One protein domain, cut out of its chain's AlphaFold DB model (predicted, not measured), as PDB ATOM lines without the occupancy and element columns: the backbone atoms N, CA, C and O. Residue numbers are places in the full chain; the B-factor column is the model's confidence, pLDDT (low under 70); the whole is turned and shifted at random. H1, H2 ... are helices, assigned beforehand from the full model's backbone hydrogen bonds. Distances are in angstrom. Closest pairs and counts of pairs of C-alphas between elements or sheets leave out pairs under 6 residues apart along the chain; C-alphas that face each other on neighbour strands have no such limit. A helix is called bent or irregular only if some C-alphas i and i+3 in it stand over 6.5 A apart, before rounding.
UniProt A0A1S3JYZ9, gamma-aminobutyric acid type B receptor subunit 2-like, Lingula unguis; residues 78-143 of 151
ATOM      1  N   GLU A  78     -21.026  41.752 -55.620       93.50
ATOM      2  CA  GLU A  78     -21.558  42.315 -56.873       93.50
ATOM      3  C   GLU A  78     -20.746  43.521 -57.378       93.50
ATOM      4  O   GLU A  78     -20.508  43.678 -58.581       93.50
ATOM      5  N   GLU A  79     -20.278  44.366 -56.458       94.75
ATOM      6  CA  GLU A  79     -19.431  45.523 -56.768       94.75
ATOM      7  C   GLU A  79     -18.050  45.046 -57.221       94.75
ATOM      8  O   GLU A  79     -17.537  45.497 -58.243       94.75
ATOM      9  N   TYR A  80     -17.493  44.050 -56.527       95.50
ATOM     10  CA  TYR A  80     -16.273  43.372 -56.952       95.50
ATOM     11  C   TYR A  80     -16.406  42.770 -58.359       95.50
ATOM     12  O   TYR A  80     -15.541  43.003 -59.204       95.50
ATOM     13  N   LEU A  81     -17.489  42.035 -58.645       94.88
ATOM     14  CA  LEU A  81     -17.724  41.447 -59.967       94.88
ATOM     15  C   LEU A  81     -17.815  42.525 -61.056       94.88
ATOM     16  O   LEU A  81     -17.315  42.335 -62.168       94.88
ATOM     17  N   THR A  82     -18.424  43.667 -60.742       95.19
ATOM     18  CA  THR A  82     -18.491  44.821 -61.647       95.19
ATOM     19  C   THR A  82     -17.095  45.347 -61.985       95.19
ATOM     20  O   THR A  82     -16.777  45.527 -63.161       95.19
ATOM     21  N   GLU A  83     -16.240  45.545 -60.983       95.19
ATOM     22  CA  GLU A  83     -14.869  46.024 -61.191       95.19
ATOM     23  C   GLU A  83     -13.994  44.990 -61.907       95.19
ATOM     24  O   GLU A  83     -13.257  45.334 -62.833       95.19
ATOM     25  N   TYR A  84     -14.135  43.704 -61.574       95.50
ATOM     26  CA  TYR A  84     -13.468  42.618 -62.289       95.50
ATOM     27  C   TYR A  84     -13.837  42.614 -63.776       95.50
ATOM     28  O   TYR A  84     -12.955  42.523 -64.629       95.50
ATOM     29  N   ASN A  85     -15.121  42.770 -64.107       95.38
ATOM     30  CA  ASN A  85     -15.583  42.800 -65.494       95.38
ATOM     31  C   ASN A  85     -15.076  44.016 -66.282       95.38
ATOM     32  O   ASN A  85     -14.894  43.904 -67.491       95.38
ATOM     33  N   LYS A  86     -14.833  45.154 -65.622       95.00
ATOM     34  CA  LYS A  86     -14.212  46.335 -66.249       95.00
ATOM     35  C   LYS A  86     -12.712  46.152 -66.477       95.00
ATOM     36  O   LYS A  86     -12.184  46.653 -67.463       95.00
ATOM     37  N   ALA A  87     -12.030  45.489 -65.543       93.62
ATOM     38  CA  ALA A  87     -10.577  45.338 -65.558       93.62
ATOM     39  C   ALA A  87     -10.097  44.140 -66.388       93.62
ATOM     40  O   ALA A  87      -8.974  44.150 -66.897       93.62
ATOM     41  N   ARG A  88     -10.913  43.086 -66.509       91.38
ATOM     42  CA  ARG A  88     -10.559  41.911 -67.305       91.38
ATOM     43  C   ARG A  88     -10.494  42.265 -68.788       91.38
ATOM     44  O   ARG A  88     -11.241  43.104 -69.283       91.38
ATOM     45  N   ASN A  89      -9.620  41.565 -69.507       84.62
ATOM     46  CA  ASN A  89      -9.629  41.575 -70.966       84.62
ATOM     47  C   ASN A  89     -10.823  40.733 -71.482       84.62
ATOM     48  O   ASN A  89     -11.846  40.584 -70.815       84.62
ATOM     49  N   THR A  90     -10.717  40.114 -72.653       85.62
ATOM     50  CA  THR A  90     -11.826  39.340 -73.236       85.62
ATOM     51  C   THR A  90     -12.203  38.079 -72.443       85.62
ATOM     52  O   THR A  90     -13.379  37.711 -72.408       85.62
ATOM     53  N   THR A  91     -11.253  37.431 -71.765       88.75
ATOM     54  CA  THR A  91     -11.471  36.135 -71.100       88.75
ATOM     55  C   THR A  91     -12.020  36.282 -69.680       88.75
ATOM     56  O   THR A  91     -11.472  37.013 -68.857       88.75
ATOM     57  N   TYR A  92     -13.088  35.540 -69.382       90.50
ATOM     58  CA  TYR A  92     -13.606  35.364 -68.026       90.50
ATOM     59  C   TYR A  92     -12.880  34.204 -67.336       90.50
ATOM     60  O   TYR A  92     -12.806  33.104 -67.882       90.50
ATOM     61  N   ALA A  93     -12.341  34.442 -66.143       91.12
ATOM     62  CA  ALA A  93     -11.622  33.443 -65.364       91.12
ATOM     63  C   ALA A  93     -12.473  33.002 -64.175       91.12
ATOM     64  O   ALA A  93     -12.512  33.684 -63.161       91.12
ATOM     65  N   ARG A  94     -13.085  31.823 -64.279       89.38
ATOM     66  CA  ARG A  94     -13.990  31.225 -63.283       89.38
ATOM     67  C   ARG A  94     -13.535  31.306 -61.814       89.38
ATOM     68  O   ARG A  94     -14.355  31.443 -60.919       89.38
ATOM     69  N   PHE A  95     -12.228  31.242 -61.554       92.75
ATOM     70  CA  PHE A  95     -11.668  31.242 -60.194       92.75
ATOM     71  C   PHE A  95     -11.144  32.611 -59.726       92.75
ATOM     72  O   PHE A  95     -10.346  32.682 -58.790       92.75
ATOM     73  N   HIS A  96     -11.570  33.706 -60.362       95.12
ATOM     74  CA  HIS A  96     -11.089  35.055 -60.053       95.12
ATOM     75  C   HIS A  96     -11.328  35.462 -58.585       95.12
ATOM     76  O   HIS A  96     -10.434  36.037 -57.962       95.12
ATOM     77  N   GLY A  97     -12.486  35.109 -58.012       95.38
ATOM     78  CA  GLY A  97     -12.819  35.399 -56.615       95.38
ATOM     79  C   GLY A  97     -11.893  34.685 -55.627       95.38
ATOM     80  O   GLY A  97     -11.397  35.301 -54.688       95.38
ATOM     81  N   TYR A  98     -11.577  33.411 -55.878       96.12
ATOM     82  CA  TYR A  98     -10.672  32.631 -55.029       96.12
ATOM     83  C   TYR A  98      -9.249  33.196 -55.023       96.12
ATOM     84  O   TYR A  98      -8.610  33.258 -53.974       96.12
ATOM     85  N   ALA A  99      -8.755  33.645 -56.180       96.19
ATOM     86  CA  ALA A  99      -7.455  34.306 -56.264       96.19
ATOM     87  C   ALA A  99      -7.447  35.635 -55.489       96.19
ATOM     88  O   ALA A  99      -6.487  35.932 -54.778       96.19
ATOM     89  N   TYR A 100      -8.531  36.409 -55.592       96.19
ATOM     90  CA  TYR A 100      -8.700  37.666 -54.865       96.19
ATOM     91  C   TYR A 100      -8.693  37.457 -53.343       96.19
ATOM     92  O   TYR A 100      -7.915  38.100 -52.634       96.19
ATOM     93  N   ASP A 101      -9.489  36.510 -52.842       96.44
ATOM     94  CA  ASP A 101      -9.530  36.174 -51.416       96.44
ATOM     95  C   ASP A 101      -8.203  35.563 -50.932       96.44
ATOM     96  O   ASP A 101      -7.775  35.830 -49.810       96.44
ATOM     97  N   GLY A 102      -7.487  34.820 -51.782       96.56
ATOM     98  CA  GLY A 102      -6.151  34.301 -51.473       96.56
ATOM     99  C   GLY A 102      -5.134  35.403 -51.155       96.56
ATOM    100  O   GLY A 102      -4.381  35.292 -50.185       96.56
ATOM    101  N   VAL A 103      -5.142  36.507 -51.911       97.12
ATOM    102  CA  VAL A 103      -4.274  37.666 -51.634       97.12
ATOM    103  C   VAL A 103      -4.650  38.328 -50.307       97.12
ATOM    104  O   VAL A 103      -3.763  38.650 -49.511       97.12
ATOM    105  N   TRP A 104      -5.947  38.482 -50.026       96.94
ATOM    106  CA  TRP A 104      -6.419  39.010 -48.743       96.94
ATOM    107  C   TRP A 104      -6.031  38.125 -47.561       96.94
ATOM    108  O   TRP A 104      -5.576  38.647 -46.542       96.94
ATOM    109  N   ALA A 105      -6.132  36.802 -47.696       96.75
ATOM    110  CA  ALA A 105      -5.727  35.858 -46.659       96.75
ATOM    111  C   ALA A 105      -4.247  36.036 -46.283       96.75
ATOM    112  O   ALA A 105      -3.921  36.176 -45.101       96.75
ATOM    113  N   ILE A 106      -3.365  36.122 -47.287       95.38
ATOM    114  CA  ILE A 106      -1.931  36.360 -47.078       95.38
ATOM    115  C   ILE A 106      -1.706  37.726 -46.419       95.38
ATOM    116  O   ILE A 106      -0.994  37.816 -45.418       95.38
ATOM    117  N   ALA A 107      -2.329  38.788 -46.937       95.81
ATOM    118  CA  ALA A 107      -2.159  40.142 -46.414       95.81
ATOM    119  C   ALA A 107      -2.577  40.253 -44.937       95.81
ATOM    120  O   ALA A 107      -1.862  40.851 -44.129       95.81
ATOM    121  N   LEU A 108      -3.699  39.637 -44.559       95.56
ATOM    122  CA  LEU A 108      -4.199  39.623 -43.184       95.56
ATOM    123  C   LEU A 108      -3.314  38.785 -42.254       95.56
ATOM    124  O   LEU A 108      -3.045  39.207 -41.127       95.56
ATOM    125  N   ALA A 109      -2.812  37.637 -42.713       93.69
ATOM    126  CA  ALA A 109      -1.876  36.828 -41.937       93.69
ATOM    127  C   ALA A 109      -0.554  37.574 -41.689       93.69
ATOM    128  O   ALA A 109      -0.072  37.617 -40.555       93.69
ATOM    129  N   VAL A 110      -0.012  38.249 -42.708       90.31
ATOM    130  CA  VAL A 110       1.166  39.119 -42.567       90.31
ATOM    131  C   VAL A 110       0.875  40.278 -41.613       90.31
ATOM    132  O   VAL A 110       1.686  40.573 -40.737       90.31
ATOM    133  N   GLN A 111      -0.295  40.914 -41.706       90.62
ATOM    134  CA  GLN A 111      -0.676  41.984 -40.783       90.62
ATOM    135  C   GLN A 111      -0.690  41.499 -39.324       90.62
ATOM    136  O   GLN A 111      -0.197  42.199 -38.435       90.62
ATOM    137  N   LYS A 112      -1.226  40.303 -39.057       90.88
ATOM    138  CA  LYS A 112      -1.200  39.695 -37.719       90.88
ATOM    139  C   LYS A 112       0.218  39.384 -37.255       90.88
ATOM    140  O   LYS A 112       0.558  39.716 -36.120       90.88
ATOM    141  N   LEU A 113       1.044  38.824 -38.137       87.62
ATOM    142  CA  LEU A 113       2.455  38.553 -37.869       87.62
ATOM    143  C   LEU A 113       3.176  39.832 -37.419       87.62
ATOM    144  O   LEU A 113       3.801  39.851 -36.361       87.62
ATOM    145  N   LEU A 114       3.011  40.930 -38.163       85.06
ATOM    146  CA  LEU A 114       3.631  42.224 -37.856       85.06
ATOM    147  C   LEU A 114       3.168  42.814 -36.513       85.06
ATOM    148  O   LEU A 114       3.964  43.450 -35.818       85.06
ATOM    149  N   ARG A 115       1.905  42.589 -36.120       86.38
ATOM    150  CA  ARG A 115       1.375  43.015 -34.810       86.38
ATOM    151  C   ARG A 115       2.013  42.246 -33.657       86.38
ATOM    152  O   ARG A 115       2.392  42.861 -32.663       86.38
ATOM    153  N   VAL A 116       2.155  40.927 -33.792       82.25
ATOM    154  CA  VAL A 116       2.826  40.078 -32.788       82.25
ATOM    155  C   VAL A 116       4.305  40.444 -32.678       82.25
ATOM    156  O   VAL A 116       4.856  40.517 -31.583       82.25
ATOM    157  N   TYR A 117       4.927  40.756 -33.810       76.31
ATOM    158  CA  TYR A 117       6.354  41.034 -33.918       76.31
ATOM    159  C   TYR A 117       6.762  42.474 -33.533       76.31
ATOM    160  O   TYR A 117       7.935  42.828 -33.622       76.31
ATOM    161  N   LYS A 118       5.816  43.318 -33.083       68.50
ATOM    162  CA  LYS A 118       6.046  44.690 -32.573       68.50
ATOM    163  C   LYS A 118       6.987  45.553 -33.441       68.50
ATOM    164  O   LYS A 118       7.887  46.208 -32.923       68.50
ATOM    165  N   GLY A 119       6.763  45.579 -34.757       58.06
ATOM    166  CA  GLY A 119       7.174  46.667 -35.665       58.06
ATOM    167  C   GLY A 119       8.651  47.103 -35.719       58.06
ATOM    168  O   GLY A 119       8.914  48.160 -36.281       58.06
ATOM    169  N   SER A 120       9.605  46.361 -35.146       55.41
ATOM    170  CA  SER A 120      10.984  46.856 -34.950       55.41
ATOM    171  C   SER A 120      12.098  45.970 -35.510       55.41
ATOM    172  O   SER A 120      13.259  46.367 -35.434       55.41
ATOM    173  N   LEU A 121      11.787  44.839 -36.151       53.06
ATOM    174  CA  LEU A 121      12.789  44.075 -36.901       53.06
ATOM    175  C   LEU A 121      12.511  44.136 -38.410       53.06
ATOM    176  O   LEU A 121      11.353  44.009 -38.821       53.06
ATOM    177  N   PRO A 122      13.551  44.320 -39.246       59.09
ATOM    178  CA  PRO A 122      13.404  44.180 -40.685       59.09
ATOM    179  C   PRO A 122      12.874  42.780 -40.996       59.09
ATOM    180  O   PRO A 122      13.298  41.804 -40.375       59.09
ATOM    181  N   LEU A 123      11.953  42.690 -41.965       61.56
ATOM    182  CA  LEU A 123      11.592  41.409 -42.574       61.56
ATOM    183  C   LEU A 123      12.896  40.656 -42.888       61.56
ATOM    184  O   LEU A 123      13.824  41.299 -43.400       61.56
ATOM    185  N   PRO A 124      13.007  39.358 -42.546       60.66
ATOM    186  CA  PRO A 124      14.207  38.586 -42.834       60.66
ATOM    187  C   PRO A 124      14.598  38.805 -44.295       60.66
ATOM    188  O   PRO A 124      13.797  38.569 -45.196       60.66
ATOM    189  N   LYS A 125      15.796  39.354 -44.523       63.94
ATOM    190  CA  LYS A 125      16.329  39.547 -45.881       63.94
ATOM    191  C   LYS A 125      16.790  38.220 -46.495       63.94
ATOM    192  O   LYS A 125      16.924  38.139 -47.711       63.94
ATOM    193  N   ASP A 126      16.986  37.213 -45.644       68.69
ATOM    194  CA  ASP A 126      17.381  35.846 -45.973       68.69
ATOM    195  C   ASP A 126      16.194  34.876 -45.836       68.69
ATOM    196  O   ASP A 126      15.100  35.267 -45.423       68.69
ATOM    197  N   ASN A 127      16.425  33.595 -46.153       62.81
ATOM    198  CA  ASN A 127      15.442  32.519 -46.005       62.81
ATOM    199  C   ASN A 127      14.707  32.584 -44.650       62.81
ATOM    200  O   ASN A 127      15.348  32.802 -43.615       62.81
ATOM    201  N   PRO A 128      13.380  32.351 -44.630       67.38
ATOM    202  CA  PRO A 128      12.622  32.337 -43.389       67.38
ATOM    203  C   PRO A 128      13.217  31.304 -42.430       67.38
ATOM    204  O   PRO A 128      13.463  30.153 -42.794       67.38
ATOM    205  N   THR A 129      13.477  31.729 -41.193       78.81
ATOM    206  CA  THR A 129      13.900  30.803 -40.141       78.81
ATOM    207  C   THR A 129      12.751  29.840 -39.823       78.81
ATOM    208  O   THR A 129      11.590  30.229 -39.973       78.81
ATOM    209  N   PRO A 130      13.025  28.617 -39.328       83.19
ATOM    210  CA  PRO A 130      11.971  27.679 -38.928       83.19
ATOM    211  C   PRO A 130      10.924  28.313 -38.001       83.19
ATOM    212  O   PRO A 130       9.728  28.153 -38.214       83.19
ATOM    213  N   PHE A 131      11.375  29.151 -37.062       82.81
ATOM    214  CA  PHE A 131      10.501  29.929 -36.181       82.81
ATOM    215  C   PHE A 131       9.559  30.883 -36.935       82.81
ATOM    216  O   PHE A 131       8.381  30.980 -36.601       82.81
ATOM    217  N   MET A 132      10.055  31.603 -37.948       80.12
ATOM    218  CA  MET A 132       9.223  32.514 -38.745       80.12
ATOM    219  C   MET A 132       8.199  31.754 -39.590       80.12
ATOM    220  O   MET A 132       7.080  32.237 -39.747       80.12
ATOM    221  N   SER A 133       8.563  30.574 -40.094       85.12
ATOM    222  CA  SER A 133       7.641  29.691 -40.812       85.12
ATOM    223  C   SER A 133       6.522  29.190 -39.897       85.12
ATOM    224  O   SER A 133       5.354  29.396 -40.216       85.12
ATOM    225  N   GLU A 134       6.852  28.648 -38.721       88.50
ATOM    226  CA  GLU A 134       5.863  28.191 -37.728       88.50
ATOM    227  C   GLU A 134       4.933  29.325 -37.278       88.50
ATOM    228  O   GLU A 134       3.716  29.160 -37.165       88.50
ATOM    229  N   LEU A 135       5.493  30.517 -37.056       87.31
ATOM    230  CA  LEU A 135       4.703  31.675 -36.665       87.31
ATOM    231  C   LEU A 135       3.778  32.135 -37.798       87.31
ATOM    232  O   LEU A 135       2.632  32.497 -37.534       87.31
ATOM    233  N   PHE A 136       4.237  32.113 -39.053       88.38
ATOM    234  CA  PHE A 136       3.395  32.436 -40.204       88.38
ATOM    235  C   PHE A 136       2.275  31.408 -40.399       88.38
ATOM    236  O   PHE A 136       1.128  31.807 -40.597       88.38
ATOM    237  N   GLU A 137       2.563  30.113 -40.263       91.88
ATOM    238  CA  GLU A 137       1.555  29.045 -40.285       91.88
ATOM    239  C   GLU A 137       0.488  29.258 -39.204       91.88
ATOM    240  O   GLU A 137      -0.710  29.169 -39.485       91.88
ATOM    241  N   LEU A 138       0.894  29.646 -37.990       92.50
ATOM    242  CA  LEU A 138      -0.035  30.002 -36.919       92.50
ATOM    243  C   LEU A 138      -0.901  31.220 -37.284       92.50
ATOM    244  O   LEU A 138      -2.115  31.223 -37.044       92.50
ATOM    245  N   MET A 139      -0.315  32.263 -37.880       93.75
ATOM    246  CA  MET A 139      -1.081  33.435 -38.320       93.75
ATOM    247  C   MET A 139      -2.062  33.085 -39.441       93.75
ATOM    248  O   MET A 139      -3.200  33.556 -39.405       93.75
ATOM    249  N   MET A 140      -1.669  32.234 -40.390       94.25
ATOM    250  CA  MET A 140      -2.545  31.725 -41.448       94.25
ATOM    251  C   MET A 140      -3.703  30.910 -40.863       94.25
ATOM    252  O   MET A 140      -4.855  31.218 -41.149       94.25
ATOM    253  N   ASN A 141      -3.423  29.952 -39.974       95.81
ATOM    254  CA  ASN A 141      -4.438  29.082 -39.368       95.81
ATOM    255  C   ASN A 141      -5.493  29.859 -38.561       95.81
ATOM    256  O   ASN A 141      -6.658  29.483 -38.504       95.81
ATOM    257  N   THR A 142      -5.107  30.977 -37.945       94.88
ATOM    258  CA  THR A 142      -6.054  31.823 -37.201       94.88
ATOM    259  C   THR A 142      -6.760  32.867 -38.071       94.88
ATOM    260  O   THR A 142      -7.552  33.662 -37.556       94.88
ATOM    261  N   THR A 143      -6.437  32.972 -39.364       95.19
ATOM    262  CA  THR A 143      -6.993  33.987 -40.269       95.19
ATOM    263  C   THR A 143      -8.350  33.573 -40.807       95.19
ATOM    264  O   THR A 143      -8.485  32.598 -41.529       95.19
TER     265      THR A 143
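Overview. This is residues 78 to 143 of the 151 residues of the protein "gamma-aminobutyric acid type B receptor subunit 2-like" of Lingula unguis (UniProt A0A1S3JYZ9). One long helix, H2, makes the long axis of an open, thinly connected model: H1 lies crosswise near the end where H2 begins, and H3 folds back at a steep slant to H2, packing with its residues 135 to 140 on residues 105 to 113 of H2. A wide loop, residues 117 to 129, swings out past the far end of H2 before H3 begins. The printed part has 66 residues with three named helices, in the order H1, H2, H3, and no named strand; the class is all helix. The whole is only just extended, close to loose, with a radius of gyration of the C-alphas of 16.3 A, and its C-alphas span 43 by 22 by 20 A along the three main axes.

Along the chain. Begin with the longest helix, H2, residues 96 to 116, His 96 to Val 116. Find C-alpha 96 at (-11.089, 35.055, -60.053); from there the helix runs 31.0 A to C-alpha 116 at (2.826, 40.078, -32.788), so watch z rise along it. Before it in the chain stands H1, residues 78 to 87, Glu 78 to Ala 87, which begins at C-alpha 78 at (-21.558, 42.315, -56.873) and measures 14.3 A from first to last C-alpha. After H2 and the loop comes H3, residues 130 to 141, Pro 130 to Asn 141, with 16.5 A from first to last C-alpha. Look for its last C-alpha, 141, at (-4.438, 29.082, -39.368); from C-alpha 130 to there x falls while z hardly changes. No helix is bent or irregular.

Arrangement. Start at H2 and look at residues 105 to 113, the part of it that touches H3. H3 touches H2 with residues 135 to 140 alone. The closest C-alphas of the two helices are those of Ala 109 and Met 139, 5.0 A apart, and 11 pairs of C-alphas lie within 8 A. Their lines stand at a steep tilt of 56 degrees, and the two helices run opposite ways. Their centres are 13.3 A apart. Turn next to H1, which touches no helix. H1 and H2 are near each other, with 6 pairs of C-alphas within 10 A; their closest C-alphas are 8.2 A apart. H1 and H3 are apart. Along the backbone of H1, H2 and H3, each O of residue i is within hydrogen-bond range of the N of residue i+4 inside the helix.

Size, cuts and confidence. To see how large the whole is, find C-alpha 90 at (-11.826, 39.340, -73.236) and C-alpha 120 at (10.984, 46.856, -34.950). These C-alphas, of Thr 90 and Ser 120, are the two farthest apart, at 45.2 A, and the outline is elongated. From the first printed C-alpha, that of Glu 78, to the last, that of Thr 143, the distance is 23.6 A. The printed part runs from residue 78 to residue 143 of a full chain of 151 residues and has no cut. The link from H1 to H2 is short, with 8 residues. The link from H2 to H3 is long, with 13 residues, 117 to 129, whose C-alphas lie 15 to 21 A from the mean of the C-alphas. Read the B-factor column for the model's confidence: the mean pLDDT of the printed part is 86.5, with 95 for H1, 93 for H2 and 89 for H3. The 11 residues under 70 are residues 118 to 128, within the long link.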